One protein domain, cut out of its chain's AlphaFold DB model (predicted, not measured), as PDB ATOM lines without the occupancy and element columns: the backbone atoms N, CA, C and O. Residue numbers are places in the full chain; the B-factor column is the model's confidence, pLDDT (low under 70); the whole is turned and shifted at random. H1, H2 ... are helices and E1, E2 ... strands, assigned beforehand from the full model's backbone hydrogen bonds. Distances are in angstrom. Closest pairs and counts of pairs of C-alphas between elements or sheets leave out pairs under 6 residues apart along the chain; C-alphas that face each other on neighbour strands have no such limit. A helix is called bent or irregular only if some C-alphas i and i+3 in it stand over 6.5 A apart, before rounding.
ATOM      1  N   THR A 830     130.005 103.530 105.186       83.00
ATOM      2  CA  THR A 830     129.235 102.642 106.064       83.00
ATOM      3  C   THR A 830     127.994 103.393 106.561       83.00
ATOM      4  O   THR A 830     128.148 104.513 107.056       83.00
ATOM      5  N   PRO A 831     126.779 102.825 106.437       83.56
ATOM      6  CA  PRO A 831     125.563 103.477 106.907       83.56
ATOM      7  C   PRO A 831     125.631 103.826 108.398       83.56
ATOM      8  O   PRO A 831     126.176 103.073 109.199       83.56
ATOM      9  N   CYS A 832     125.037 104.955 108.784       88.44
ATOM     10  CA  CYS A 832     124.952 105.317 110.196       88.44
ATOM     11  C   CYS A 832     123.848 104.515 110.908       88.44
ATOM     12  O   CYS A 832     122.660 104.752 110.676       88.44
ATOM     13  N   ASP A 833     124.244 103.563 111.756       81.62
ATOM     14  CA  ASP A 833     123.328 102.591 112.376       81.62
ATOM     15  C   ASP A 833     122.633 103.091 113.662       81.62
ATOM     16  O   ASP A 833     121.521 102.652 113.953       81.62
ATOM     17  N   ASP A 834     123.225 104.031 114.416       89.44
ATOM     18  CA  ASP A 834     122.585 104.677 115.579       89.44
ATOM     19  C   ASP A 834     122.683 106.210 115.503       89.44
ATOM     20  O   ASP A 834     123.601 106.857 116.018       89.44
ATOM     21  N   VAL A 835     121.663 106.794 114.875       91.88
ATOM     22  CA  VAL A 835     121.501 108.241 114.688       91.88
ATOM     23  C   VAL A 835     121.343 108.994 116.021       91.88
ATOM     24  O   VAL A 835     121.768 110.147 116.133       91.88
ATOM     25  N   GLN A 836     120.780 108.370 117.063       90.44
ATOM     26  CA  GLN A 836     120.607 109.022 118.369       90.44
ATOM     27  C   GLN A 836     121.900 109.018 119.188       90.44
ATOM     28  O   GLN A 836     122.164 109.958 119.941       90.44
ATOM     29  N   MET A 837     122.727 107.978 119.072       92.25
ATOM     30  CA  MET A 837     124.075 107.972 119.639       92.25
ATOM     31  C   MET A 837     124.986 108.960 118.910       92.25
ATOM     32  O   MET A 837     125.661 109.736 119.581       92.25
ATOM     33  N   PHE A 838     124.922 109.020 117.573       94.62
ATOM     34  CA  PHE A 838     125.642 110.024 116.785       94.62
ATOM     35  C   PHE A 838     125.353 111.450 117.277       94.62
ATOM     36  O   PHE A 838     126.276 112.155 117.685       94.62
ATOM     37  N   ARG A 839     124.072 111.848 117.333       93.25
ATOM     38  CA  ARG A 839     123.665 113.193 117.780       93.25
ATOM     39  C   ARG A 839     124.195 113.538 119.179       93.25
ATOM     40  O   ARG A 839     124.680 114.643 119.384       93.25
ATOM     41  N   ARG A 840     124.170 112.589 120.123       91.88
ATOM     42  CA  ARG A 840     124.638 112.798 121.511       91.88
ATOM     43  C   ARG A 840     126.159 112.854 121.685       91.88
ATOM     44  O   ARG A 840     126.603 113.296 122.741       91.88
ATOM     45  N   LEU A 841     126.944 112.362 120.724       93.75
ATOM     46  CA  LEU A 841     128.410 112.298 120.824       93.75
ATOM     47  C   LEU A 841     129.145 113.256 119.880       93.75
ATOM     48  O   LEU A 841     130.274 113.637 120.179       93.75
ATOM     49  N   HIS A 842     128.529 113.620 118.755       94.44
ATOM     50  CA  HIS A 842     129.179 114.352 117.663       94.44
ATOM     51  C   HIS A 842     128.483 115.673 117.304       94.44
ATOM     52  O   HIS A 842     128.867 116.303 116.324       94.44
ATOM     53  N   THR A 843     127.485 116.111 118.085       95.75
ATOM     54  CA  THR A 843     126.859 117.435 117.927       95.75
ATOM     55  C   THR A 843     126.800 118.189 119.256       95.75
ATOM     56  O   THR A 843     126.675 117.569 120.313       95.75
ATOM     57  N   THR A 844     126.901 119.518 119.202       96.00
ATOM     58  CA  THR A 844     126.789 120.418 120.364       96.00
ATOM     59  C   THR A 844     125.510 121.239 120.248       96.00
ATOM     60  O   THR A 844     125.350 121.944 119.259       96.00
ATOM     61  N   ASP A 845     124.617 121.201 121.240       95.38
ATOM     62  CA  ASP A 845     123.421 122.059 121.241       95.38
ATOM     63  C   ASP A 845     123.819 123.547 121.353       95.38
ATOM     64  O   ASP A 845     124.490 123.962 122.306       95.38
ATOM     65  N   VAL A 846     123.392 124.364 120.386       96.31
ATOM     66  CA  VAL A 846     123.666 125.808 120.324       96.31
ATOM     67  C   VAL A 846     122.363 126.575 120.130       96.31
ATOM     68  O   VAL A 846     121.686 126.448 119.114       96.31
ATOM     69  N   THR A 847     122.020 127.415 121.105       95.81
ATOM     70  CA  THR A 847     120.813 128.249 121.051       95.81
ATOM     71  C   THR A 847     120.923 129.342 119.990       95.81
ATOM     72  O   THR A 847     121.824 130.190 120.039       95.81
ATOM     73  N   ASN A 848     119.966 129.377 119.060       94.75
ATOM     74  CA  ASN A 848     119.881 130.444 118.065       94.75
ATOM     75  C   ASN A 848     119.604 131.791 118.753       94.75
ATOM     76  O   ASN A 848     120.343 132.765 118.597       94.75
ATOM     77  N   ILE A 849     118.579 131.806 119.611       94.50
ATOM     78  CA  ILE A 849     118.249 132.931 120.487       94.50
ATOM     79  C   ILE A 849     118.949 132.722 121.830       94.50
ATOM     80  O   ILE A 849     118.501 131.941 122.666       94.50
ATOM     81  N   GLY A 850     120.065 133.418 122.035       93.25
ATOM     82  CA  GLY A 850     120.932 133.240 123.196       93.25
ATOM     83  C   GLY A 850     122.396 133.296 122.788       93.25
ATOM     84  O   GLY A 850     123.006 134.363 122.828       93.25
ATOM     85  N   GLN A 851     122.963 132.155 122.396       94.81
ATOM     86  CA  GLN A 851     124.373 132.046 122.010       94.81
ATOM     87  C   GLN A 851     124.672 132.756 120.686       94.81
ATOM     88  O   GLN A 851     125.574 133.600 120.654       94.81
ATOM     89  N   ILE A 852     123.916 132.463 119.622       94.25
ATOM     90  CA  ILE A 852     124.168 133.059 118.303       94.25
ATOM     91  C   ILE A 852     123.810 134.545 118.308       94.25
ATOM     92  O   ILE A 852     124.670 135.354 117.975       94.25
ATOM     93  N   THR A 853     122.632 134.956 118.796       93.81
ATOM     94  CA  THR A 853     122.301 136.395 118.924       93.81
ATOM     95  C   THR A 853     123.333 137.196 119.732       93.81
ATOM     96  O   THR A 853     123.660 138.320 119.353       93.81
ATOM     97  N   SER A 854     123.910 136.632 120.803       91.94
ATOM     98  CA  SER A 854     124.954 137.316 121.590       91.94
ATOM     99  C   SER A 854     126.291 137.421 120.854       91.94
ATOM    100  O   SER A 854     126.961 138.449 120.953       91.94
ATOM    101  N   ALA A 855     126.692 136.385 120.108       90.31
ATOM    102  CA  ALA A 855     127.841 136.484 119.208       90.31
ATOM    103  C   ALA A 855     127.573 137.537 118.121       90.31
ATOM    104  O   ALA A 855     128.405 138.412 117.882       90.31
ATOM    105  N   ASN A 856     126.369 137.527 117.553       89.12
ATOM    106  CA  ASN A 856     125.968 138.407 116.471       89.12
ATOM    107  C   ASN A 856     125.918 139.890 116.878       89.12
ATOM    108  O   ASN A 856     126.305 140.758 116.099       89.12
ATOM    109  N   ALA A 857     125.495 140.190 118.108       87.75
ATOM    110  CA  ALA A 857     125.549 141.538 118.672       87.75
ATOM    111  C   ALA A 857     126.990 142.011 118.954       87.75
ATOM    112  O   ALA A 857     127.286 143.201 118.894       87.75
ATOM    113  N   LYS A 858     127.902 141.085 119.274       85.06
ATOM    114  CA  LYS A 858     129.297 141.392 119.629       85.06
ATOM    115  C   LYS A 858     130.207 141.571 118.413       85.06
ATOM    116  O   LYS A 858     131.109 142.404 118.453       85.06
ATOM    117  N   TRP A 859     129.976 140.803 117.353       80.62
ATOM    118  CA  TRP A 859     130.761 140.813 116.114       80.62
ATOM    119  C   TRP A 859     129.997 141.478 114.954       80.62
ATOM    120  O   TRP A 859     130.191 141.134 113.794       80.62
ATOM    121  N   GLN A 860     129.130 142.446 115.274       76.44
ATOM    122  CA  GLN A 860     128.189 143.082 114.341       76.44
ATOM    123  C   GLN A 860     128.826 143.806 113.136       76.44
ATOM    124  O   GLN A 860     128.147 144.018 112.131       76.44
ATOM    125  N   THR A 861     130.097 144.217 113.243       69.44
ATOM    126  CA  THR A 861     130.788 145.040 112.240       69.44
ATOM    127  C   THR A 861     131.690 144.183 111.352       69.44
ATOM    128  O   THR A 861     132.778 143.774 111.762       69.44
ATOM    129  N   VAL A 862     131.281 143.983 110.101       61.00
ATOM    130  CA  VAL A 862     131.965 143.153 109.098       61.00
ATOM    131  C   VAL A 862     132.212 143.994 107.849       61.00
ATOM    132  O   VAL A 862     131.344 144.750 107.417       61.00
ATOM    133  N   ASN A 863     133.412 143.924 107.264       56.56
ATOM    134  CA  ASN A 863     133.797 144.773 106.126       56.56
ATOM    135  C   ASN A 863     133.490 146.277 106.351       56.56
ATOM    136  O   ASN A 863     132.943 146.966 105.489       56.56
ATOM    137  N   GLN A 864     133.826 146.789 107.541       62.03
ATOM    138  CA  GLN A 864     133.611 148.194 107.935       62.03
ATOM    139  C   GLN A 864     132.132 148.647 107.921       62.03
ATOM    140  O   GLN A 864     131.853 149.845 107.845       62.03
ATOM    141  N   ARG A 865     131.175 147.712 107.985       64.56
ATOM    142  CA  ARG A 865     129.733 147.987 108.042       64.56
ATOM    143  C   ARG A 865     129.089 147.147 109.130       64.56
ATOM    144  O   ARG A 865     129.425 145.979 109.276       64.56
ATOM    145  N   ASP A 866     128.132 147.722 109.843       74.44
ATOM    146  CA  ASP A 866     127.238 146.916 110.666       74.44
ATOM    147  C   ASP A 866     126.219 146.212 109.760       74.44
ATOM    148  O   ASP A 866     125.667 146.811 108.830       74.44
ATOM    149  N   TRP A 867     125.999 144.925 110.005       74.81
ATOM    150  CA  TRP A 867     125.003 144.123 109.295       74.81
ATOM    151  C   TRP A 867     123.565 144.402 109.797       74.81
ATOM    152  O   TRP A 867     123.389 145.166 110.752       74.81
ATOM    153  N   PRO A 868     122.504 143.839 109.178       84.44
ATOM    154  CA  PRO A 868     121.129 144.028 109.641       84.44
ATOM    155  C   PRO A 868     120.959 143.734 111.136       84.44
ATOM    156  O   PRO A 868     121.278 142.646 111.611       84.44
ATOM    157  N   SER A 869     120.401 144.693 111.879       83.69
ATOM    158  CA  SER A 869     120.205 144.584 113.334       83.69
ATOM    159  C   SER A 869     119.302 143.416 113.747       83.69
ATOM    160  O   SER A 869     119.416 142.938 114.874       83.69
ATOM    161  N   SER A 870     118.473 142.907 112.830       85.94
ATOM    162  CA  SER A 870     117.709 141.667 112.990       85.94
ATOM    163  C   SER A 870     118.593 140.451 113.283       85.94
ATOM    164  O   SER A 870     118.197 139.579 114.039       85.94
ATOM    165  N   TYR A 871     119.830 140.384 112.781       87.94
ATOM    166  CA  TYR A 871     120.724 139.256 113.074       87.94
ATOM    167  C   TYR A 871     121.176 139.215 114.545       87.94
ATOM    168  O   TYR A 871     121.493 138.145 115.066       87.94
ATOM    169  N   ALA A 872     121.148 140.356 115.242       87.38
ATOM    170  CA  ALA A 872     121.390 140.439 116.682       87.38
ATOM    171  C   ALA A 872     120.138 140.129 117.533       87.38
ATOM    172  O   ALA A 872     120.275 139.900 118.735       87.38
ATOM    173  N   THR A 873     118.933 140.095 116.945       89.69
ATOM    174  CA  THR A 873     117.683 139.715 117.637       89.69
ATOM    175  C   THR A 873     117.205 138.305 117.300       89.69
ATOM    176  O   THR A 873     116.665 137.638 118.179       89.69
ATOM    177  N   ASP A 874     117.447 137.844 116.072       91.25
ATOM    178  CA  ASP A 874     116.807 136.665 115.473       91.25
ATOM    179  C   ASP A 874     117.793 135.494 115.263       91.25
ATOM    180  O   ASP A 874     117.372 134.363 115.018       91.25
ATOM    181  N   GLY A 875     119.104 135.747 115.370       91.31
ATOM    182  CA  GLY A 875     120.162 134.757 115.146       91.31
ATOM    183  C   GLY A 875     120.323 134.412 113.661       91.31
ATOM    184  O   GLY A 875     120.250 135.299 112.810       91.31
ATOM    185  N   ILE A 876     120.526 133.127 113.350       90.19
ATOM    186  CA  ILE A 876     120.426 132.592 111.987       90.19
ATOM    187  C   ILE A 876     118.982 132.750 111.498       90.19
ATOM    188  O   ILE A 876     118.050 132.131 112.021       90.19
ATOM    189  N   VAL A 877     118.816 133.519 110.425       88.25
ATOM    190  CA  VAL A 877     117.591 133.598 109.633       88.25
ATOM    191  C   VAL A 877     117.652 132.523 108.546       88.25
ATOM    192  O   VAL A 877     118.361 132.649 107.546       88.25
ATOM    193  N   TRP A 878     116.915 131.434 108.758       86.06
ATOM    194  CA  TRP A 878     116.825 130.296 107.837       86.06
ATOM    195  C   TRP A 878     116.128 130.667 106.520       86.06
ATOM    196  O   TRP A 878     115.105 131.350 106.520       86.06
ATOM    197  N   ALA A 879     116.634 130.174 105.387       80.31
ATOM    198  CA  ALA A 879     116.027 130.424 104.081       80.31
ATOM    199  C   ALA A 879     114.687 129.677 103.927       80.31
ATOM    200  O   ALA A 879     114.624 128.452 104.023       80.31
ATOM    201  N   THR A 880     113.603 130.409 103.667       67.75
ATOM    202  CA  THR A 880     112.218 129.893 103.687       67.75
ATOM    203  C   THR A 880     111.640 129.533 102.312       67.75
ATOM    204  O   THR A 880     110.441 129.274 102.203       67.75
ATOM    205  N   GLY A 881     112.454 129.501 101.254       61.28
ATOM    206  CA  GLY A 881     111.995 129.240  99.886       61.28
ATOM    207  C   GLY A 881     113.037 128.551  99.007       61.28
ATOM    208  O   GLY A 881     114.226 128.541  99.323       61.28
ATOM    209  N   ALA A 882     112.562 127.980  97.899       59.69
ATOM    210  CA  ALA A 882     113.405 127.422  96.844       59.69
ATOM    211  C   ALA A 882     113.911 128.517  95.882       59.69
ATOM    212  O   ALA A 882     113.396 129.636  95.898       59.69
ATOM    213  N   GLY A 883     114.890 128.182  95.036       59.25
ATOM    214  CA  GLY A 883     115.372 129.065  93.959       59.25
ATOM    215  C   GLY A 883     116.567 129.963  94.307       59.25
ATOM    216  O   GLY A 883     116.657 131.091  93.827       59.25
ATOM    217  N   LYS A 884     117.467 129.495  95.187       67.50
ATOM    218  CA  LYS A 884     118.768 130.135  95.498       67.50
ATOM    219  C   LYS A 884     119.904 129.124  95.748       67.50
ATOM    220  O   LYS A 884     120.752 129.353  96.607       67.50
ATOM    221  N   GLY A 885     119.860 127.969  95.081       74.38
ATOM    222  CA  GLY A 885     120.832 126.880  95.267       74.38
ATOM    223  C   GLY A 885     120.811 126.199  96.646       74.38
ATOM    224  O   GLY A 885     120.206 126.719  97.590       74.38
ATOM    225  N   PRO A 886     121.467 125.036  96.807       73.00
ATOM    226  CA  PRO A 886     121.562 124.274  98.056       73.00
ATOM    227  C   PRO A 886     122.554 124.899  99.059       73.00
ATOM    228  O   PRO A 886     123.041 124.229  99.963       73.00
ATOM    229  N   THR A 887     122.834 126.191  98.923       70.44
ATOM    230  CA  THR A 887     123.934 126.918  99.565       70.44
ATOM    231  C   THR A 887     123.447 128.144 100.336       70.44
ATOM    232  O   THR A 887     123.948 128.447 101.415       70.44
ATOM    233  N   ALA A 888     122.396 128.815  99.849       74.12
ATOM    234  CA  ALA A 888     121.659 129.837 100.586       74.12
ATOM    235  C   ALA A 888     120.748 129.185 101.649       74.12
ATOM    236  O   ALA A 888     119.528 129.131 101.498       74.12
ATOM    237  N   GLN A 889     121.346 128.617 102.694       75.38
ATOM    238  CA  GLN A 889     120.661 127.779 103.688       75.38
ATOM    239  C   GLN A 889     120.096 128.591 104.871       75.38
ATOM    240  O   GLN A 889     118.943 128.395 105.269       75.38
ATOM    241  N   GLY A 890     120.866 129.553 105.381       76.56
ATOM    242  CA  GLY A 890     120.478 130.519 106.414       76.56
ATOM    243  C   GLY A 890     121.683 131.360 106.838       76.56
ATOM    244  O   GLY A 890     122.806 130.905 106.653       76.56
ATOM    245  N   LEU A 891     121.471 132.572 107.364       81.25
ATOM    246  CA  LEU A 891     122.553 133.474 107.798       81.25
ATOM    247  C   LEU A 891     122.145 134.335 109.003       81.25
ATOM    248  O   LEU A 891     120.969 134.698 109.083       81.25
ATOM    249  N   PRO A 892     123.079 134.747 109.883       83.06
ATOM    250  CA  PRO A 892     124.510 134.435 109.888       83.06
ATOM    251  C   PRO A 892     124.916 133.485 111.029       83.06
ATOM    252  O   PRO A 892     124.326 133.495 112.112       83.06
ATOM    253  N   TYR A 893     125.966 132.706 110.785       88.12
ATOM    254  CA  TYR A 893     126.589 131.748 111.715       88.12
ATOM    255  C   TYR A 893     128.078 132.057 111.940       88.12
ATOM    256  O   TYR A 893     128.602 131.849 113.036       88.12
ATOM    257  N   GLU A 894     128.716 132.672 110.945       84.31
ATOM    258  CA  GLU A 894     130.124 133.051 110.867       84.31
ATOM    259  C   GLU A 894     130.615 133.749 112.153       84.31
ATOM    260  O   GLU A 894     131.661 133.415 112.701       84.31
ATOM    261  N   ALA A 895     129.824 134.674 112.711       86.56
ATOM    262  CA  ALA A 895     130.155 135.399 113.944       86.56
ATOM    263  C   ALA A 895     130.181 134.520 115.210       86.56
ATOM    264  O   ALA A 895     130.937 134.797 116.149       86.56
ATOM    265  N   TYR A 896     129.358 133.469 115.264       91.56
ATOM    266  CA  TYR A 896     129.407 132.490 116.348       91.56
ATOM    267  C   TYR A 896     130.673 131.639 116.239       91.56
ATOM    268  O   TYR A 896     131.365 131.461 117.242       91.56
ATOM    269  N   VAL A 897     131.040 131.213 115.027       91.50
ATOM    270  CA  VAL A 897     132.303 130.507 114.770       91.50
ATOM    271  C   VAL A 897     133.509 131.399 115.086       91.50
ATOM    272  O   VAL A 897     134.394 130.977 115.830       91.50
ATOM    273  N   GLN A 898     133.504 132.672 114.680       87.88
ATOM    274  CA  GLN A 898     134.544 133.635 115.055       87.88
ATOM    275  C   GLN A 898     134.685 133.758 116.583       87.88
ATOM    276  O   GLN A 898     135.806 133.808 117.104       87.88
ATOM    277  N   GLN A 899     133.564 133.777 117.317       90.00
ATOM    278  CA  GLN A 899     133.571 133.764 118.780       90.00
ATOM    279  C   GLN A 899     134.124 132.451 119.355       90.00
ATOM    280  O   GLN A 899     134.911 132.510 120.302       90.00
ATOM    281  N   LYS A 900     133.721 131.298 118.808       92.25
ATOM    282  CA  LYS A 900     134.134 129.945 119.215       92.25
ATOM    283  C   LYS A 900     135.653 129.783 119.080       92.25
ATOM    284  O   LYS A 900     136.333 129.555 120.078       92.25
ATOM    285  N   LEU A 901     136.188 130.031 117.881       91.94
ATOM    286  CA  LEU A 901     137.605 129.876 117.527       91.94
ATOM    287  C   LEU A 901     138.554 130.728 118.384       91.94
ATOM    288  O   LEU A 901     139.581 130.241 118.854       91.94
ATOM    289  N   ASN A 902     138.207 131.997 118.622       89.69
ATOM    290  CA  ASN A 902     139.034 132.919 119.409       89.69
ATOM    291  C   ASN A 902     138.682 132.935 120.914       89.69
ATOM    292  O   ASN A 902     139.141 133.821 121.640       89.69
ATOM    293  N   GLY A 903     137.846 132.012 121.410       87.00
ATOM    294  CA  GLY A 903     137.436 131.962 122.824       87.00
ATOM    295  C   GLY A 903     136.753 133.247 123.316       87.00
ATOM    296  O   GLY A 903     136.859 133.620 124.483       87.00
ATOM    297  N   GLY A 904     136.109 133.983 122.408       78.00
ATOM    298  CA  GLY A 904     135.527 135.297 122.661       78.00
ATOM    299  C   GLY A 904     136.514 136.468 122.735       78.00
ATOM    300  O   GLY A 904     136.054 137.583 122.993       78.00
ATOM    301  N   ASN A 905     137.812 136.273 122.489       79.44
ATOM    302  CA  ASN A 905     138.771 137.367 122.332       79.44
ATOM    303  C   ASN A 905     138.584 138.060 120.969       79.44
ATOM    304  O   ASN A 905     138.545 137.399 119.935       79.44
ATOM    305  N   THR A 906     138.505 139.392 120.946       71.44
ATOM    306  CA  THR A 906     138.393 140.172 119.701       71.44
ATOM    307  C   THR A 906     139.721 140.342 118.956       71.44
ATOM    308  O   THR A 906     139.712 140.823 117.827       71.44
ATOM    309  N   THR A 907     140.849 139.930 119.549       73.69
ATOM    310  CA  THR A 907     142.188 139.957 118.929       73.69
ATOM    311  C   THR A 907     142.892 138.592 119.005       73.69
ATOM    312  O   THR A 907     144.080 138.522 119.326       73.69
ATOM    313  N   GLY A 908     142.152 137.496 118.808       78.81
ATOM    314  CA  GLY A 908     142.739 136.155 118.687       78.81
ATOM    315  C   GLY A 908     143.294 135.872 117.282       78.81
ATOM    316  O   GLY A 908     143.149 136.685 116.371       78.81
ATOM    317  N   ASN A 909     143.957 134.726 117.121       85.75
ATOM    318  CA  ASN A 909     144.796 134.435 115.953       85.75
ATOM    319  C   ASN A 909     144.003 133.919 114.733       85.75
ATOM    320  O   ASN A 909     144.536 133.939 113.623       85.75
ATOM    321  N   TYR A 910     142.740 133.504 114.905       86.38
ATOM    322  CA  TYR A 910     141.831 133.253 113.780       86.38
ATOM    323  C   TYR A 910     141.258 134.576 113.276       86.38
ATOM    324  O   TYR A 910     140.604 135.292 114.038       86.38
ATOM    325  N   VAL A 911     141.468 134.872 111.995       79.31
ATOM    326  CA  VAL A 911     141.007 136.101 111.340       79.31
ATOM    327  C   VAL A 911     139.865 135.799 110.372       79.31
ATOM    328  O   VAL A 911     140.017 134.963 109.482       79.31
ATOM    329  N   TRP A 912     138.751 136.521 110.514       78.38
ATOM    330  CA  TRP A 912     137.623 136.514 109.576       78.38
ATOM    331  C   TRP A 912     138.010 137.124 108.217       78.38
ATOM    332  O   TRP A 912     138.541 138.240 108.144       78.38
ATOM    333  N   LEU A 913     137.723 136.405 107.132       72.69
ATOM    334  CA  LEU A 913     138.160 136.757 105.775       72.69
ATOM    335  C   LEU A 913     137.095 137.495 104.923       72.69
ATOM    336  O   LEU A 913     137.418 138.030 103.861       72.69
ATOM    337  N   GLN A 914     135.823 137.492 105.339       66.25
ATOM    338  CA  GLN A 914     134.671 137.610 104.426       66.25
ATOM    339  C   GLN A 914     134.133 139.043 104.163       66.25
ATOM    340  O   GLN A 914     134.440 140.013 104.857       66.25
ATOM    341  N   ASP A 915     133.282 139.165 103.136       52.28
ATOM    342  CA  ASP A 915     132.490 140.354 102.776       52.28
ATOM    343  C   ASP A 915     131.054 139.919 102.441       52.28
ATOM    344  O   ASP A 915     130.862 138.961 101.692       52.28
ATOM    345  N   HIS A 916     130.046 140.632 102.952       47.56
ATOM    346  CA  HIS A 916     128.618 140.278 102.891       47.56
ATOM    347  C   HIS A 916     127.963 140.432 101.500       47.56
ATOM    348  O   HIS A 916     126.858 140.965 101.366       47.56
ATOM    349  N   LYS A 917     128.639 139.993 100.435       41.09
ATOM    350  CA  LYS A 917     128.110 139.978  99.061       41.09
ATOM    351  C   LYS A 917     128.262 138.652  98.317       41.09
ATOM    352  O   LYS A 917     127.632 138.494  97.276       41.09
ATOM    353  N   SER A 918     129.015 137.696  98.853       43.22
ATOM    354  CA  SER A 918     129.100 136.334  98.315       43.22
ATOM    355  C   SER A 918     129.511 135.374  99.429       43.22
ATOM    356  O   SER A 918     130.662 135.388  99.853       43.22
ATOM    357  N   ASN A 919     128.586 134.527  99.884       40.19
ATOM    358  CA  ASN A 919     128.776 133.645 101.050       40.19
ATOM    359  C   ASN A 919     129.674 132.415 100.794       40.19
ATOM    360  O   ASN A 919     129.587 131.418 101.503       40.19
ATOM    361  N   TRP A 920     130.453 132.478  99.712       47.00
ATOM    362  CA  TRP A 920     131.174 131.377  99.079       47.00
ATOM    363  C   TRP A 920     132.595 131.816  98.754       47.00
ATOM    364  O   TRP A 920     133.046 131.780  97.613       47.00
ATOM    365  N   MET A 921     133.306 132.239  99.798       52.44
ATOM    366  CA  MET A 921     134.716 131.888  99.856       52.44
ATOM    367  C   MET A 921     134.830 130.486 100.439       52.44
ATOM    368  O   MET A 921     134.016 130.058 101.252       52.44
ATOM    369  N   THR A 922     135.863 129.782 100.008       68.81
ATOM    370  CA  THR A 922     136.188 128.426 100.447       68.81
ATOM    371  C   THR A 922     136.494 128.325 101.936       68.81
ATOM    372  O   THR A 922     136.327 127.272 102.538       68.81
ATOM    373  N   PHE A 923     136.987 129.422 102.506       79.00
ATOM    374  CA  PHE A 923     137.341 129.550 103.907       79.00
ATOM    375  C   PHE A 923     136.814 130.882 104.410       79.00
ATOM    376  O   PHE A 923     136.935 131.916 103.745       79.00
ATOM    377  N   ASP A 924     136.263 130.835 105.607       80.00
ATOM    378  CA  ASP A 924     135.601 131.945 106.266       80.00
ATOM    379  C   ASP A 924     136.520 132.507 107.366       80.00
ATOM    380  O   ASP A 924     136.594 133.727 107.548       80.00
ATOM    381  N   HIS A 925     137.339 131.645 107.989       85.06
ATOM    382  CA  HIS A 925     138.373 132.025 108.956       85.06
ATOM    383  C   HIS A 925     139.728 131.366 108.659       85.06
ATOM    384  O   HIS A 925     139.806 130.244 108.160       85.06
ATOM    385  N   TRP A 926     140.814 132.052 109.021       85.38
ATOM    386  CA  TRP A 926     142.189 131.578 108.832       85.38
ATOM    387  C   TRP A 926     143.055 131.851 110.058       85.38
ATOM    388  O   TRP A 926     143.083 132.984 110.549       85.38
ATOM    389  N   ASN A 927     143.805 130.847 110.519       89.25
ATOM    390  CA  ASN A 927     144.859 131.024 111.516       89.25
ATOM    391  C   ASN A 927     146.239 130.873 110.870       89.25
ATOM    392  O   ASN A 927     146.698 129.768 110.582       89.25
ATOM    393  N   LYS A 928     146.924 132.008 110.688       83.50
ATOM    394  CA  LYS A 928     148.238 132.071 110.037       83.50
ATOM    395  C   LYS A 928     149.346 131.340 110.807       83.50
ATOM    396  O   LYS A 928     150.305 130.895 110.183       83.50
ATOM    397  N   ASP A 929     149.240 131.225 112.129       88.38
ATOM    398  CA  ASP A 929     150.306 130.635 112.950       88.38
ATOM    399  C   ASP A 929     150.254 129.100 112.967       88.38
ATOM    400  O   ASP A 929     151.264 128.454 113.246       88.38
ATOM    401  N   THR A 930     149.085 128.514 112.682       92.56
ATOM    402  CA  THR A 930     148.871 127.056 112.658       92.56
ATOM    403  C   THR A 930     148.599 126.496 111.266       92.56
ATOM    404  O   THR A 930     148.629 125.281 111.109       92.56
ATOM    405  N   GLY A 931     148.291 127.346 110.284       89.31
ATOM    406  CA  GLY A 931     147.813 126.917 108.971       89.31
ATOM    407  C   GLY A 931     146.411 126.297 109.002       89.31
ATOM    408  O   GLY A 931     146.104 125.494 108.123       89.31
ATOM    409  N   ASP A 932     145.578 126.616 110.007       91.94
ATOM    410  CA  ASP A 932     144.215 126.063 110.103       91.94
ATOM    411  C   ASP A 932     143.254 126.881 109.229       91.94
ATOM    412  O   ASP A 932     143.002 128.066 109.488       91.94
ATOM    413  N   ALA A 933     142.751 126.241 108.173       89.31
ATOM    414  CA  ALA A 933     141.826 126.808 107.203       89.31
ATOM    415  C   ALA A 933     140.395 126.366 107.527       89.31
ATOM    416  O   ALA A 933     140.018 125.205 107.335       89.31
ATOM    417  N   VAL A 934     139.599 127.308 108.032       90.56
ATOM    418  CA  VAL A 934     138.249 127.047 108.531       90.56
ATOM    419  C   VAL A 934     137.219 127.486 107.509       90.56
ATOM    420  O   VAL A 934     137.218 128.648 107.097       90.56
ATOM    421  N   SER A 935     136.289 126.602 107.168       89.06
ATOM    422  CA  SER A 935     135.013 127.015 106.591       89.06
ATOM    423  C   SER A 935     133.881 126.717 107.557       89.06
ATOM    424  O   SER A 935     133.879 125.678 108.222       89.06
ATOM    425  N   ASP A 936     132.920 127.632 107.617       88.50
ATOM    426  CA  ASP A 936     131.671 127.412 108.325       88.50
ATOM    427  C   ASP A 936     130.487 127.389 107.359       88.50
ATOM    428  O   ASP A 936     130.477 128.054 106.317       88.50
ATOM    429  N   LYS A 937     129.529 126.504 107.636       87.88
ATOM    430  CA  LYS A 937     128.387 126.228 106.764       87.88
ATOM    431  C   LYS A 937     127.125 126.042 107.591       87.88
ATOM    432  O   LYS A 937     127.141 125.550 108.716       87.88
ATOM    433  N   VAL A 938     126.005 126.422 106.992       89.06
ATOM    434  CA  VAL A 938     124.666 126.339 107.578       89.06
ATOM    435  C   VAL A 938     123.863 125.317 106.778       89.06
ATOM    436  O   VAL A 938     123.902 125.339 105.553       89.06
ATOM    437  N   LEU A 939     123.121 124.430 107.443       90.69
ATOM    438  CA  LEU A 939     122.325 123.373 106.817       90.69
ATOM    439  C   LEU A 939     120.853 123.465 107.239       90.69
ATOM    440  O   LEU A 939     120.481 123.133 108.367       90.69
ATOM    441  N   ASN A 940     120.000 123.869 106.296       88.94
ATOM    442  CA  ASN A 940     118.548 123.881 106.432       88.94
ATOM    443  C   ASN A 940     117.957 122.677 105.686       88.94
ATOM    444  O   ASN A 940     117.565 122.741 104.524       88.94
ATOM    445  N   THR A 941     117.850 121.561 106.394       88.31
ATOM    446  CA  THR A 941     117.202 120.309 105.954       88.31
ATOM    447  C   THR A 941     115.732 120.482 105.526       88.31
ATOM    448  O   THR A 941     115.151 119.592 104.903       88.31
ATOM    449  N   GLY A 942     115.128 121.644 105.805       83.62
ATOM    450  CA  GLY A 942     113.835 122.073 105.272       83.62
ATOM    451  C   GLY A 942     113.828 122.443 103.777       83.62
ATOM    452  O   GLY A 942     112.755 122.729 103.248       83.62
ATOM    453  N   ARG A 943     114.982 122.461 103.090       82.00
ATOM    454  CA  ARG A 943     115.080 122.677 101.632       82.00
ATOM    455  C   ARG A 943     114.568 121.469 100.837       82.00
ATOM    456  O   ARG A 943     114.658 120.330 101.292       82.00
ATOM    457  N   LYS A 944     114.027 121.717  99.638       78.56
ATOM    458  CA  LYS A 944     113.353 120.693  98.820       78.56
ATOM    459  C   LYS A 944     114.332 119.647  98.303       78.56
ATOM    460  O   LYS A 944     113.999 118.469  98.306       78.56
ATOM    461  N   SER A 945     115.538 120.068  97.919       80.19
ATOM    462  CA  SER A 945     116.588 119.166  97.430       80.19
ATOM    463  C   SER A 945     117.058 118.130  98.458       80.19
ATOM    464  O   SER A 945     117.686 117.147  98.076       80.19
ATOM    465  N   PHE A 946     116.739 118.329  99.742       85.81
ATOM    466  CA  PHE A 946     117.103 117.461 100.867       85.81
ATOM    467  C   PHE A 946     115.915 116.675 101.450       85.81
ATOM    468  O   PHE A 946     116.061 116.021 102.487       85.81
ATOM    469  N   GLN A 947     114.738 116.751 100.824       81.44
ATOM    470  CA  GLN A 947     113.528 116.037 101.232       81.44
ATOM    471  C   GLN A 947     113.232 114.878 100.278       81.44
ATOM    472  O   GLN A 947     113.486 114.957  99.079       81.44
ATOM    473  N   GLU A 948     112.668 113.800 100.816       72.25
ATOM    474  CA  GLU A 948     112.134 112.699 100.015       72.25
ATOM    475  C   GLU A 948     110.742 113.089  99.494       72.25
ATOM    476  O   GLU A 948     109.855 113.433 100.279       72.25
ATOM    477  N   ILE A 949     110.550 113.068  98.169       61.97
ATOM    478  CA  ILE A 949     109.283 113.435  97.517       61.97
ATOM    479  C   ILE A 949     108.743 112.237  96.724       61.97
ATOM    480  O   ILE A 949     109.454 111.630  95.920       61.97
ATOM    481  N   ASP A 950     107.478 111.891  96.982       52.47
ATOM    482  CA  ASP A 950     106.802 110.696  96.459       52.47
ATOM    483  C   ASP A 950     106.632 110.698  94.924       52.47
ATOM    484  O   ASP A 950     106.647 111.740  94.267       52.47
ATOM    485  N   LYS A 951     106.401 109.497  94.379       45.50
ATOM    486  CA  LYS A 951     106.146 109.136  92.970       45.50
ATOM    487  C   LYS A 951     107.334 109.305  92.033       45.50
ATOM    488  O   LYS A 951     107.753 108.313  91.444       45.50
ATOM    489  N   ASP A 952     107.906 110.501  91.965       55.31
ATOM    490  CA  ASP A 952     108.919 110.838  90.956       55.31
ATOM    491  C   ASP A 952     110.359 110.755  91.500       55.31
ATOM    492  O   ASP A 952     111.310 110.781  90.727       55.31
ATOM    493  N   LYS A 953     110.539 110.650  92.830       59.72
ATOM    494  CA  LYS A 953     111.830 110.443  93.532       59.72
ATOM    495  C   LYS A 953     112.972 111.411  93.171       59.72
ATOM    496  O   LYS A 953     114.132 111.124  93.448       59.72
ATOM    497  N   LYS A 954     112.655 112.575  92.596       63.53
ATOM    498  CA  LYS A 954     113.630 113.500  91.986       63.53
ATOM    499  C   LYS A 954     114.534 114.266  92.970       63.53
ATOM    500  O   LYS A 954     115.369 115.047  92.534       63.53
ATOM    501  N   TYR A 955     114.358 114.058  94.277       75.69
ATOM    502  CA  TYR A 955     115.219 114.576  95.344       75.69
ATOM    503  C   TYR A 955     115.358 113.528  96.455       75.69
ATOM    504  O   TYR A 955     114.462 112.705  96.663       75.69
ATOM    505  N   SER A 956     116.486 113.560  97.169       84.50
ATOM    506  CA  SER A 956     116.864 112.544  98.153       84.50
ATOM    507  C   SER A 956     117.503 113.171  99.395       84.50
ATOM    508  O   SER A 956     118.342 114.063  99.260       84.50
ATOM    509  N   PRO A 957     117.238 112.658 100.615       89.06
ATOM    510  CA  PRO A 957     118.010 113.019 101.806       89.06
ATOM    511  C   PRO A 957     119.528 112.822 101.642       89.06
ATOM    512  O   PRO A 957     120.303 113.513 102.301       89.06
ATOM    513  N   ALA A 958     119.973 111.924 100.750       90.12
ATOM    514  CA  ALA A 958     121.395 111.716 100.450       90.12
ATOM    515  C   ALA A 958     122.088 112.962  99.875       90.12
ATOM    516  O   ALA A 958     123.299 113.128 100.019       90.12
ATOM    517  N   ASN A 959     121.322 113.897  99.321       90.06
ATOM    518  CA  ASN A 959     121.858 115.131  98.762       90.06
ATOM    519  C   ASN A 959     122.440 116.044  99.863       90.06
ATOM    520  O   ASN A 959     123.288 116.883  99.570       90.06
ATOM    521  N   ILE A 960     122.107 115.798 101.140       92.00
ATOM    522  CA  ILE A 960     122.788 116.394 102.302       92.00
ATOM    523  C   ILE A 960     124.259 115.953 102.378       92.00
ATOM    524  O   ILE A 960     125.139 116.805 102.492       92.00
ATOM    525  N   LYS A 961     124.553 114.642 102.308       94.06
ATOM    526  CA  LYS A 961     125.946 114.163 102.402       94.06
ATOM    527  C   LYS A 961     126.767 114.559 101.181       94.06
ATOM    528  O   LYS A 961     127.933 114.914 101.330       94.06
ATOM    529  N   TYR A 962     126.145 114.582 100.002       93.38
ATOM    530  CA  TYR A 962     126.799 115.065  98.790       93.38
ATOM    531  C   TYR A 962     127.088 116.569  98.854       93.38
ATOM    532  O   TYR A 962     128.188 116.952  98.481       93.38
ATOM    533  N   GLN A 963     126.194 117.409  99.395       91.00
ATOM    534  CA  GLN A 963     126.510 118.827  99.614       91.00
ATOM    535  C   GLN A 963     127.663 119.002 100.615       91.00
ATOM    536  O   GLN A 963     128.619 119.701 100.312       91.00
ATOM    537  N   ILE A 964     127.642 118.314 101.764       93.38
ATOM    538  CA  ILE A 964     128.735 118.408 102.750       93.38
ATOM    539  C   ILE A 964     130.079 117.992 102.124       93.38
ATOM    540  O   ILE A 964     131.076 118.692 102.274       93.38
ATOM    541  N   TRP A 965     130.134 116.881 101.382       94.56
ATOM    542  CA  TRP A 965     131.378 116.459 100.726       94.56
ATOM    543  C   TRP A 965     131.773 117.325  99.532       94.56
ATOM    544  O   TRP A 965     132.966 117.438  99.259       94.56
ATOM    545  N   LYS A 966     130.817 117.959  98.846       92.56
ATOM    546  CA  LYS A 966     131.086 118.982  97.833       92.56
ATOM    547  C   LYS A 966     131.801 120.169  98.473       92.56
ATOM    548  O   LYS A 966     132.869 120.532  97.996       92.56
ATOM    549  N   ASP A 967     131.297 120.687  99.592       89.62
ATOM    550  CA  ASP A 967     131.919 121.794 100.328       89.62
ATOM    551  C   ASP A 967     133.351 121.423 100.773       89.62
ATOM    552  O   ASP A 967     134.294 122.186 100.553       89.62
ATOM    553  N   LEU A 968     133.557 120.201 101.286       92.00
ATOM    554  CA  LEU A 968     134.898 119.672 101.590       92.00
ATOM    555  C   LEU A 968     135.779 119.492 100.338       92.00
ATOM    556  O   LEU A 968     136.994 119.676 100.413       92.00
ATOM    557  N   LYS A 969     135.214 119.137  99.175       91.31
ATOM    558  CA  LYS A 969     135.979 119.072  97.921       91.31
ATOM    559  C   LYS A 969     136.380 120.469  97.467       91.31
ATOM    560  O   LYS A 969     137.520 120.642  97.037       91.31
ATOM    561  N   GLU A 970     135.516 121.465  97.616       87.62
ATOM    562  CA  GLU A 970     135.837 122.860  97.319       87.62
ATOM    563  C   GLU A 970     136.964 123.389  98.214       87.62
ATOM    564  O   GLU A 970     137.901 123.992  97.683       87.62
ATOM    565  N   MET A 971     136.971 123.036  99.508       86.00
ATOM    566  CA  MET A 971     138.100 123.256 100.434       86.00
ATOM    567  C   MET A 971     139.437 122.668  99.966       86.00
ATOM    568  O   MET A 971     140.482 123.178 100.354       86.00
ATOM    569  N   SER A 972     139.439 121.661  99.089       86.06
ATOM    570  CA  SER A 972     140.676 121.120  98.506       86.06
ATOM    571  C   SER A 972     141.132 121.796  97.199       86.06
ATOM    572  O   SER A 972     142.247 121.517  96.756       86.06
ATOM    573  N   ILE A 973     140.320 122.659  96.560       82.81
ATOM    574  CA  ILE A 973     140.617 123.188  95.203       82.81
ATOM    575  C   ILE A 973     140.416 124.697  94.985       82.81
ATOM    576  O   ILE A 973     141.108 125.259  94.138       82.81
ATOM    577  N   LYS A 974     139.496 125.372  95.687       75.50
ATOM    578  CA  LYS A 974     139.231 126.812  95.494       75.50
ATOM    579  C   LYS A 974     140.104 127.623  96.468       75.50
ATOM    580  O   LYS A 974     139.852 127.589  97.668       75.50
ATOM    581  N   TYR A 975     141.101 128.380  96.000       70.00
ATOM    582  CA  TYR A 975     142.033 129.120  96.880       70.00
ATOM    583  C   TYR A 975     142.111 130.612  96.550       70.00
ATOM    584  O   TYR A 975     142.195 130.992  95.384       70.00
ATOM    585  N   VAL A 976     142.087 131.464  97.584       55.97
ATOM    586  CA  VAL A 976     141.681 132.874  97.452       55.97
ATOM    587  C   VAL A 976     142.692 133.860  98.043       55.97
ATOM    588  O   VAL A 976     143.189 133.686  99.155       55.97
ATOM    589  N   ARG A 977     142.925 134.979  97.341       54.97
ATOM    590  CA  ARG A 977     143.599 136.163  97.909       54.97
ATOM    591  C   ARG A 977     142.658 136.923  98.853       54.97
ATOM    592  O   ARG A 977     141.964 137.847  98.432       54.97
ATOM    593  N   GLY A 978     142.655 136.557 100.132       49.66
ATOM    594  CA  GLY A 978     141.848 137.223 101.155       49.66
ATOM    595  C   GLY A 978     142.274 138.668 101.467       49.66
ATOM    596  O   GLY A 978     143.426 139.077 101.305       49.66
ATOM    597  N   ASN A 979     141.337 139.448 102.007       50.81
ATOM    598  CA  ASN A 979     141.637 140.645 102.794       50.81
ATOM    599  C   ASN A 979     141.124 140.408 104.213       50.81
ATOM    600  O   ASN A 979     140.002 139.930 104.358       50.81
ATOM    601  N   SER A 980     141.886 140.773 105.251       51.16
ATOM    602  CA  SER A 980     141.285 140.888 106.582       51.16
ATOM    603  C   SER A 980     140.244 142.001 106.544       51.16
ATOM    604  O   SER A 980     140.504 143.091 106.027       51.16
ATOM    605  N   ARG A 981     139.044 141.714 107.049       54.03
ATOM    606  CA  ARG A 981     137.901 142.642 107.010       54.03
ATOM    607  C   ARG A 981     137.487 143.117 108.406       54.03
ATOM    608  O   ARG A 981     136.648 144.012 108.524       54.03
ATOM    609  N   GLN A 982     138.130 142.586 109.450       48.84
ATOM    610  CA  GLN A 982     137.975 143.007 110.840       48.84
ATOM    611  C   GLN A 982     138.962 144.142 111.179       48.84
ATOM    612  O   GLN A 982     140.111 143.909 111.548       48.84
ATOM    613  N   GLY A 983     138.508 145.394 111.073       47.56
ATOM    614  CA  GLY A 983     139.154 146.560 111.704       47.56
ATOM    615  C   GLY A 983     140.563 146.962 111.228       47.56
ATOM    616  O   GLY A 983     141.136 147.883 111.803       47.56
ATOM    617  N   SER A 984     141.127 146.317 110.202       47.94
ATOM    618  CA  SER A 984     142.504 146.541 109.743       47.94
ATOM    619  C   SER A 984     142.608 146.492 108.209       47.94
ATOM    620  O   SER A 984     142.000 145.615 107.604       47.94
ATOM    621  N   PRO A 985     143.380 147.378 107.546       49.62
ATOM    622  CA  PRO A 985     143.521 147.413 106.085       49.62
ATOM    623  C   PRO A 985     144.531 146.376 105.542       49.62
ATOM    624  O   PRO A 985     145.217 146.633 104.554       49.62
ATOM    625  N   VAL A 986     144.688 145.230 106.211       50.09
ATOM    626  CA  VAL A 986     145.728 144.237 105.900       50.09
ATOM    627  C   VAL A 986     145.179 143.138 104.993       50.09
ATOM    628  O   VAL A 986     144.355 142.320 105.402       50.09
ATOM    629  N   THR A 987     145.693 143.073 103.767       54.62
ATOM    630  CA  THR A 987     145.508 141.921 102.877       54.62
ATOM    631  C   THR A 987     146.116 140.665 103.507       54.62
ATOM    632  O   THR A 987     147.288 140.674 103.887       54.62
ATOM    633  N   ILE A 988     145.341 139.581 103.597       62.97
ATOM    634  CA  ILE A 988     145.814 138.273 104.067       62.97
ATOM    635  C   ILE A 988     145.814 137.333 102.869       62.97
ATOM    636  O   ILE A 988     144.795 136.754 102.503       62.97
ATOM    637  N   GLN A 989     146.985 137.205 102.252       62.44
ATOM    638  CA  GLN A 989     147.234 136.175 101.254       62.44
ATOM    639  C   GLN A 989     147.756 134.928 101.967       62.44
ATOM    640  O   GLN A 989     148.619 135.036 102.840       62.44
ATOM    641  N   PHE A 990     147.226 133.779 101.570       71.06
ATOM    642  CA  PHE A 990     147.778 132.459 101.836       71.06
ATOM    643  C   PHE A 990     147.644 131.620 100.561       71.06
ATOM    644  O   PHE A 990     146.869 131.942  99.654       71.06
ATOM    645  N   THR A 991     148.436 130.565 100.481       71.31
ATOM    646  CA  THR A 991     148.474 129.590  99.391       71.31
ATOM    647  C   THR A 991     148.008 128.226  99.896       71.31
ATOM    648  O   THR A 991     148.059 127.958 101.094       71.31
ATOM    649  N   GLN A 992     147.608 127.322  98.993       73.62
ATOM    650  CA  GLN A 992     147.292 125.928  99.349       73.62
ATOM    651  C   GLN A 992     148.441 125.256 100.125       73.62
ATOM    652  O   GLN A 992     148.204 124.518 101.074       73.62
ATOM    653  N   SER A 993     149.691 125.582  99.781       79.00
ATOM    654  CA  SER A 993     150.904 125.114 100.462       79.00
ATOM    655  C   SER A 993     151.119 125.650 101.884       79.00
ATOM    656  O   SER A 993     151.955 125.100 102.592       79.00
ATOM    657  N   GLU A 994     150.417 126.706 102.307       84.50
ATOM    658  CA  GLU A 994     150.490 127.240 103.681       84.50
ATOM    659  C   GLU A 994     149.412 126.652 104.605       84.50
ATOM    660  O   GLU A 994     149.509 126.803 105.822       84.50
ATOM    661  N   ILE A 995     148.393 125.984 104.053       87.44
ATOM    662  CA  ILE A 995     147.374 125.273 104.833       87.44
ATOM    663  C   ILE A 995     148.007 124.004 105.397       87.44
ATOM    664  O   ILE A 995     148.573 123.214 104.644       87.44
ATOM    665  N   GLU A 996     147.889 123.779 106.702       92.81
ATOM    666  CA  GLU A 996     148.370 122.567 107.381       92.81
ATOM    667  C   GLU A 996     147.237 121.749 108.011       92.81
ATOM    668  O   GLU A 996     147.392 120.540 108.184       92.81
ATOM    669  N   SER A 997     146.073 122.350 108.272       94.19
ATOM    670  CA  SER A 997     144.856 121.629 108.649       94.19
ATOM    671  C   SER A 997     143.604 122.286 108.076       94.19
ATOM    672  O   SER A 997     143.581 123.479 107.778       94.19
ATOM    673  N   TYR A 998     142.555 121.480 107.930       93.75
ATOM    674  CA  TYR A 998     141.221 121.938 107.572       93.75
ATOM    675  C   TYR A 998     140.284 121.835 108.770       93.75
ATOM    676  O   TYR A 998     140.353 120.884 109.557       93.75
ATOM    677  N   ARG A 999     139.326 122.755 108.842       95.31
ATOM    678  CA  ARG A 999     138.245 122.737 109.825       95.31
ATOM    679  C   ARG A 999     136.910 123.041 109.156       95.31
ATOM    680  O   ARG A 999     136.794 124.022 108.429       95.31
ATOM    681  N   PHE A1000     135.916 122.201 109.420       95.19
ATOM    682  CA  PHE A1000     134.557 122.348 108.913       95.19
ATOM    683  C   PHE A1000     133.580 122.445 110.088       95.19
ATOM    684  O   PHE A1000     133.422 121.492 110.855       95.19
ATOM    685  N   GLU A1001     132.965 123.614 110.240       94.94
ATOM    686  CA  GLU A1001     132.006 123.934 111.301       94.94
ATOM    687  C   GLU A1001     130.596 123.947 110.689       94.94
ATOM    688  O   GLU A1001     130.316 124.755 109.801       94.94
ATOM    689  N   LEU A1002     129.711 123.037 111.107       95.00
ATOM    690  CA  LEU A1002     128.394 122.859 110.484       95.00
ATOM    691  C   LEU A1002     127.241 123.167 111.450       95.00
ATOM    692  O   LEU A1002     126.914 122.356 112.317       95.00
ATOM    693  N   ALA A1003     126.558 124.289 111.232       95.19
ATOM    694  CA  ALA A1003     125.298 124.619 111.892       95.19
ATOM    695  C   ALA A1003     124.130 123.844 111.266       95.19
ATOM    696  O   ALA A1003     123.691 124.153 110.157       95.19
ATOM    697  N   VAL A1004     123.569 122.872 111.983       95.00
ATOM    698  CA  VAL A1004     122.405 122.090 111.536       95.00
ATOM    699  C   VAL A1004     121.148 122.589 112.232       95.00
ATOM    700  O   VAL A1004     121.068 122.547 113.458       95.00
ATOM    701  N   ARG A1005     120.122 122.991 111.474       92.12
ATOM    702  CA  ARG A1005     118.797 123.290 112.040       92.12
ATOM    703  C   ARG A1005     118.224 122.039 112.718       92.12
ATOM    704  O   ARG A1005     117.982 121.045 112.040       92.12
ATOM    705  N   VAL A1006     117.961 122.059 114.025       91.12
ATOM    706  CA  VAL A1006     117.343 120.896 114.695       91.12
ATOM    707  C   VAL A1006     115.846 120.821 114.396       91.12
ATOM    708  O   VAL A1006     115.330 119.741 114.105       91.12
ATOM    709  N   ASP A1007     115.158 121.965 114.414       87.25
ATOM    710  CA  ASP A1007     113.737 122.080 114.079       87.25
ATOM    711  C   ASP A1007     113.440 121.588 112.649       87.25
ATOM    712  O   ASP A1007     113.956 122.125 111.669       87.25
ATOM    713  N   GLY A1008     112.592 120.565 112.538       85.94
ATOM    714  CA  GLY A1008     112.191 119.946 111.273       85.94
ATOM    715  C   GLY A1008     113.129 118.861 110.721       85.94
ATOM    716  O   GLY A1008     112.711 118.144 109.814       85.94
ATOM    717  N   THR A1009     114.345 118.672 111.254       92.12
ATOM    718  CA  THR A1009     115.266 117.642 110.730       92.12
ATOM    719  C   THR A1009     114.843 116.234 111.141       92.12
ATOM    720  O   THR A1009     114.821 115.888 112.324       92.12
ATOM    721  N   THR A1010     114.567 115.392 110.145       92.19
ATOM    722  CA  THR A1010     114.182 113.983 110.331       92.19
ATOM    723  C   THR A1010     115.376 113.074 110.646       92.19
ATOM    724  O   THR A1010     116.513 113.367 110.274       92.19
ATOM    725  N   ASP A1011     115.132 111.913 111.265       91.12
ATOM    726  CA  ASP A1011     116.190 110.922 111.523       91.12
ATOM    727  C   ASP A1011     116.835 110.386 110.227       91.12
ATOM    728  O   ASP A1011     118.024 110.075 110.216       91.12
ATOM    729  N   ALA A1012     116.096 110.349 109.109       90.38
ATOM    730  CA  ALA A1012     116.640 109.997 107.794       90.38
ATOM    731  C   ALA A1012     117.670 111.029 107.295       90.38
ATOM    732  O   ALA A1012     118.700 110.660 106.737       90.38
ATOM    733  N   GLN A1013     117.427 112.318 107.544       93.38
ATOM    734  CA  GLN A1013     118.356 113.398 107.208       93.38
ATOM    735  C   GLN A1013     119.549 113.428 108.177       93.38
ATOM    736  O   GLN A1013     120.692 113.508 107.729       93.38
ATOM    737  N   TRP A1014     119.321 113.247 109.485       94.69
ATOM    738  CA  TRP A1014     120.402 113.071 110.466       94.69
ATOM    739  C   TRP A1014     121.302 111.867 110.148       94.69
ATOM    740  O   TRP A1014     122.515 111.958 110.336       94.69
ATOM    741  N   LYS A1015     120.752 110.769 109.607       94.44
ATOM    742  CA  LYS A1015     121.546 109.630 109.122       94.44
ATOM    743  C   LYS A1015     122.541 110.049 108.036       94.44
ATOM    744  O   LYS A1015     123.682 109.600 108.055       94.44
ATOM    745  N   GLN A1016     122.133 110.918 107.113       95.19
ATOM    746  CA  GLN A1016     123.006 111.393 106.037       95.19
ATOM    747  C   GLN A1016     124.050 112.398 106.541       95.19
ATOM    748  O   GLN A1016     125.195 112.332 106.111       95.19
ATOM    749  N   ILE A1017     123.726 113.235 107.533       95.94
ATOM    750  CA  ILE A1017     124.723 114.067 108.243       95.94
ATOM    751  C   ILE A1017     125.771 113.182 108.947       95.94
ATOM    752  O   ILE A1017     126.965 113.465 108.891       95.94
ATOM    753  N   CYS A1018     125.342 112.075 109.555       95.62
ATOM    754  CA  CYS A1018     126.220 111.099 110.202       95.62
ATOM    755  C   CYS A1018     127.118 110.334 109.207       95.62
ATOM    756  O   CYS A1018     128.323 110.213 109.427       95.62
ATOM    757  N   GLU A1019     126.569 109.868 108.078       95.00
ATOM    758  CA  GLU A1019     127.361 109.289 106.978       95.00
ATOM    759  C   GLU A1019     128.375 110.304 106.426       95.00
ATOM    760  O   GLU A1019     129.536 109.954 106.199       95.00
ATOM    761  N   ALA A1020     127.970 111.572 106.278       95.19
ATOM    762  CA  ALA A1020     128.857 112.647 105.851       95.19
ATOM    763  C   ALA A1020     130.023 112.845 106.830       95.19
ATOM    764  O   ALA A1020     131.174 112.882 106.393       95.19
ATOM    765  N   TYR A1021     129.727 112.909 108.133       95.12
ATOM    766  CA  TYR A1021     130.698 113.059 109.220       95.12
ATOM    767  C   TYR A1021     131.732 111.933 109.249       95.12
ATOM    768  O   TYR A1021     132.933 112.200 109.221       95.12
ATOM    769  N   HIS A1022     131.288 110.673 109.244       92.06
ATOM    770  CA  HIS A1022     132.205 109.533 109.290       92.06
ATOM    771  C   HIS A1022     133.064 109.407 108.022       92.06
ATOM    772  O   HIS A1022     134.227 109.014 108.119       92.06
ATOM    773  N   GLY A1023     132.542 109.792 106.851       92.12
ATOM    774  CA  GLY A1023     133.320 109.811 105.609       92.12
ATOM    775  C   GLY A1023     134.275 111.001 105.464       92.12
ATOM    776  O   GLY A1023     135.287 110.884 104.774       92.12
ATOM    777  N   ALA A1024     133.990 112.137 106.107       93.75
ATOM    778  CA  ALA A1024     134.596 113.437 105.809       93.75
ATOM    779  C   ALA A1024     136.134 113.443 105.774       93.75
ATOM    780  O   ALA A1024     136.720 113.947 104.818       93.75
ATOM    781  N   ALA A1025     136.796 112.855 106.776       92.62
ATOM    782  CA  ALA A1025     138.260 112.834 106.841       92.62
ATOM    783  C   ALA A1025     138.889 111.987 105.717       92.62
ATOM    784  O   ALA A1025     139.909 112.376 105.148       92.62
ATOM    785  N   ALA A1026     138.264 110.863 105.350       91.94
ATOM    786  CA  ALA A1026     138.717 110.016 104.247       91.94
ATOM    787  C   ALA A1026     138.439 110.659 102.878       91.94
ATOM    788  O   ALA A1026     139.280 110.587 101.981       91.94
ATOM    789  N   LYS A1027     137.289 111.330 102.731       93.00
ATOM    790  CA  LYS A1027     136.928 112.100 101.534       93.00
ATOM    791  C   LYS A1027     137.927 113.257 101.343       93.00
ATOM    792  O   LYS A1027     138.609 113.275 100.325       93.00
ATOM    793  N   MET A1028     138.164 114.099 102.357       92.31
ATOM    794  CA  MET A1028     139.177 115.174 102.315       92.31
ATOM    795  C   MET A1028     140.586 114.657 101.971       92.31
ATOM    796  O   MET A1028     141.229 115.172 101.059       92.31
ATOM    797  N   ALA A1029     141.048 113.585 102.624       91.88
ATOM    798  CA  ALA A1029     142.361 112.993 102.348       91.88
ATOM    799  C   ALA A1029     142.503 112.410 100.925       91.88
ATOM    800  O   ALA A1029     143.619 112.242 100.444       91.88
ATOM    801  N   SER A1030     141.390 112.101 100.252       92.25
ATOM    802  CA  SER A1030     141.362 111.688  98.840       92.25
ATOM    803  C   SER A1030     141.217 112.852  97.851       92.25
ATOM    804  O   SER A1030     141.352 112.654  96.643       92.25
ATOM    805  N   TYR A1031     140.899 114.045  98.357       91.25
ATOM    806  CA  TYR A1031     140.694 115.256  97.574       91.25
ATOM    807  C   TYR A1031     141.950 116.114  97.466       91.25
ATOM    808  O   TYR A1031     142.141 116.761  96.435       91.25
ATOM    809  N   GLU A1032     142.772 116.125  98.517       87.19
ATOM    810  CA  GLU A1032     143.999 116.916  98.584       87.19
ATOM    811  C   GLU A1032     145.107 116.355  97.679       87.19
ATOM    812  O   GLU A1032     145.297 115.144  97.549       87.19
ATOM    813  N   THR A1033     145.868 117.259  97.067       82.69
ATOM    814  CA  THR A1033     146.970 116.946  96.151       82.69
ATOM    815  C   THR A1033     148.345 117.271  96.737       82.69
ATOM    816  O   THR A1033     149.337 116.714  96.266       82.69
ATOM    817  N   ASN A1034     148.429 118.094  97.792       81.50
ATOM    818  CA  ASN A1034     149.691 118.550  98.391       81.50
ATOM    819  C   ASN A1034     150.064 117.804  99.689       81.50
ATOM    820  O   ASN A1034     150.802 118.309 100.537       81.50
ATOM    821  N   GLY A1035     149.606 116.554  99.809       82.88
ATOM    822  CA  GLY A1035     149.870 115.665 100.939       82.88
ATOM    823  C   GLY A1035     148.680 115.532 101.889       82.88
ATOM    824  O   GLY A1035     147.605 116.073 101.657       82.88
ATOM    825  N   TYR A1036     148.853 114.764 102.966       88.88
ATOM    826  CA  TYR A1036     147.786 114.585 103.951       88.88
ATOM    827  C   TYR A1036     147.655 115.825 104.843       88.88
ATOM    828  O   TYR A1036     148.578 116.148 105.593       88.88
ATOM    829  N   LYS A1037     146.481 116.459 104.805       91.31
ATOM    830  CA  LYS A1037     146.075 117.554 105.691       91.31
ATOM    831  C   LYS A1037     144.901 117.063 106.558       91.31
ATOM    832  O   LYS A1037     143.884 116.649 105.997       91.31
ATOM    833  N   PRO A1038     145.015 117.022 107.900       94.19
ATOM    834  CA  PRO A1038     143.939 116.547 108.766       94.19
ATOM    835  C   PRO A1038     142.717 117.471 108.712       94.19
ATOM    836  O   PRO A1038     142.853 118.692 108.681       94.19
ATOM    837  N   LEU A1039     141.527 116.868 108.769       96.00
ATOM    838  CA  LEU A1039     140.248 117.566 108.890       96.00
ATOM    839  C   LEU A1039     139.711 117.464 110.323       96.00
ATOM    840  O   LEU A1039     139.535 116.361 110.841       96.00
ATOM    841  N   THR A1040     139.374 118.605 110.919       96.69
ATOM    842  CA  THR A1040     138.461 118.690 112.066       96.69
ATOM    843  C   THR A1040     137.045 118.940 111.548       96.69
ATOM    844  O   THR A1040     136.846 119.832 110.730       96.69
ATOM    845  N   PHE A1041     136.059 118.179 112.019       96.81
ATOM    846  CA  PHE A1041     134.642 118.402 111.715       96.81
ATOM    847  C   PHE A1041     133.898 118.550 113.043       96.81
ATOM    848  O   PHE A1041     133.903 117.629 113.862       96.81
ATOM    849  N   GLU A1042     133.282 119.709 113.258       96.81
ATOM    850  CA  GLU A1042     132.399 119.987 114.390       96.81
ATOM    851  C   GLU A1042     130.987 120.316 113.885       96.81
ATOM    852  O   GLU A1042     130.812 120.908 112.819       96.81
ATOM    853  N   ILE A1043     129.967 119.894 114.635       97.62
ATOM    854  CA  ILE A1043     128.559 120.091 114.277       97.62
ATOM    855  C   ILE A1043     127.859 120.798 115.434       97.62
ATOM    856  O   ILE A1043     127.766 120.258 116.539       97.62
ATOM    857  N   ASP A1044     127.326 121.983 115.163       97.12
ATOM    858  CA  ASP A1044     126.509 122.736 116.104       97.12
ATOM    859  C   ASP A1044     125.027 122.476 115.774       97.12
ATOM    860  O   ASP A1044     124.524 122.812 114.700       97.12
ATOM    861  N   ALA A1045     124.320 121.822 116.692       95.81
ATOM    862  CA  ALA A1045     122.898 121.524 116.597       95.81
ATOM    863  C   ALA A1045     122.100 122.765 117.030       95.81
ATOM    864  O   ALA A1045     121.997 123.074 118.216       95.81
ATOM    865  N   ILE A1046     121.563 123.503 116.056       95.56
ATOM    866  CA  ILE A1046     120.921 124.796 116.296       95.56
ATOM    867  C   ILE A1046     119.479 124.616 116.784       95.56
ATOM    868  O   ILE A1046     118.626 124.108 116.040       95.56
ATOM    869  N   VAL A1047     119.226 125.066 118.018       91.00
ATOM    870  CA  VAL A1047     117.960 124.949 118.774       91.00
ATOM    871  C   VAL A1047     117.317 126.296 119.109       91.00
ATOM    872  O   VAL A1047     118.048 127.307 119.236       91.00
TER     873      VAL A1047
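This is residues 830 to 1047 of the 1047 residues of the protein "DUF4214 domain-containing protein" of Neokomagataea tanensis (UniProt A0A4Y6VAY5). A six-stranded sheet, twisted and curled like part of a barrel, wraps one face round the short helix H4, while H5 and H6, side by side, cover part of the other face. H1 packs on H6, H2 packs on H4 with tiny H3 beside it, and the small hairpin E5 and E6 is apart from the sheet's strands. The printed part has 218 residues, with six named helices and eight named strands in the order H1 E1 H2 H3 H4 E2 E3 E4 H5 E5 E6 E7 H6 E8; the large sheet, E1 E8 E7 E4 E3 E2, is mixed. The class is mixed, helices and strands, with under half of the residues in named elements; the whole is compact, with a radius of gyration of the C-alphas of 17.1 A and spans of 55 by 43 by 33 A.

H1 is residues 835 to 842, beginning at C-alpha 835 (121.501, 108.241, 114.688), and E1 is 844 to 846. H2 is 848 to 858, 14.5 A, H3 871 to 874 and H4 894 to 901. E2 is 910 to 912, E3 925 to 927 and E4 932 to 939, 22.3 A. H5 is 959 to 971, 18.2 A; E5 is 977 to 979 and E6 987 to 989. E7 is 997 to 1005, 26.3 A. H6 is 1011 to 1031, 28.5 A, irregular, with C-alphas 1022 and 1025 7.3 A apart. E8 is 1039 to 1046, 21.9 A, ending at C-alpha 1046 (120.921, 124.796, 116.296).

E1, E8, E7 and E4 are parallel, neighbour to neighbour: N 844 and O 1043 are 2.9 A apart, N 1040 and O 998 2.8 A, N 939 and O 1003 2.8 A. E2, E3 and E4 form a meander, each strand the antiparallel neighbour of the one before, with N 911 to O 926 at 2.9 A and N 934 to O 925 at 2.9 A. E7, H6 and E8 make a strand-helix-strand unit, two parallel strands joined through a helix, with a right-handed crossover. H5 and H6 touch at a shallow tilt of 26 degrees, the same way, closest at the C-alphas of Lys 961 and Ala 1020, 4.8 A. H4 is on the opposite face, completing three layers. H2 and H4 are about perpendicular, 86 degrees, and touch, closest at the C-alphas of Ala 855 and Tyr 896, 5.2 A. Every O i to N i+4 pair is within hydrogen-bond range in H1, H4 and H5, against 5 of 7 in H2 and 15 of 17 in H6; H3 is too short for one.

The farthest C-alphas, of Lys 951 and Pro 985, are 55.1 A apart. The printed part has no cut and ends at the chain's last residue. The links H2 to H3, H3 to H4, E2 to E3 and E4 to H5 are long. Mean pLDDT of the printed part is 82.2, with 39 residues under 70, among them 914 to 922 and 976 to 989.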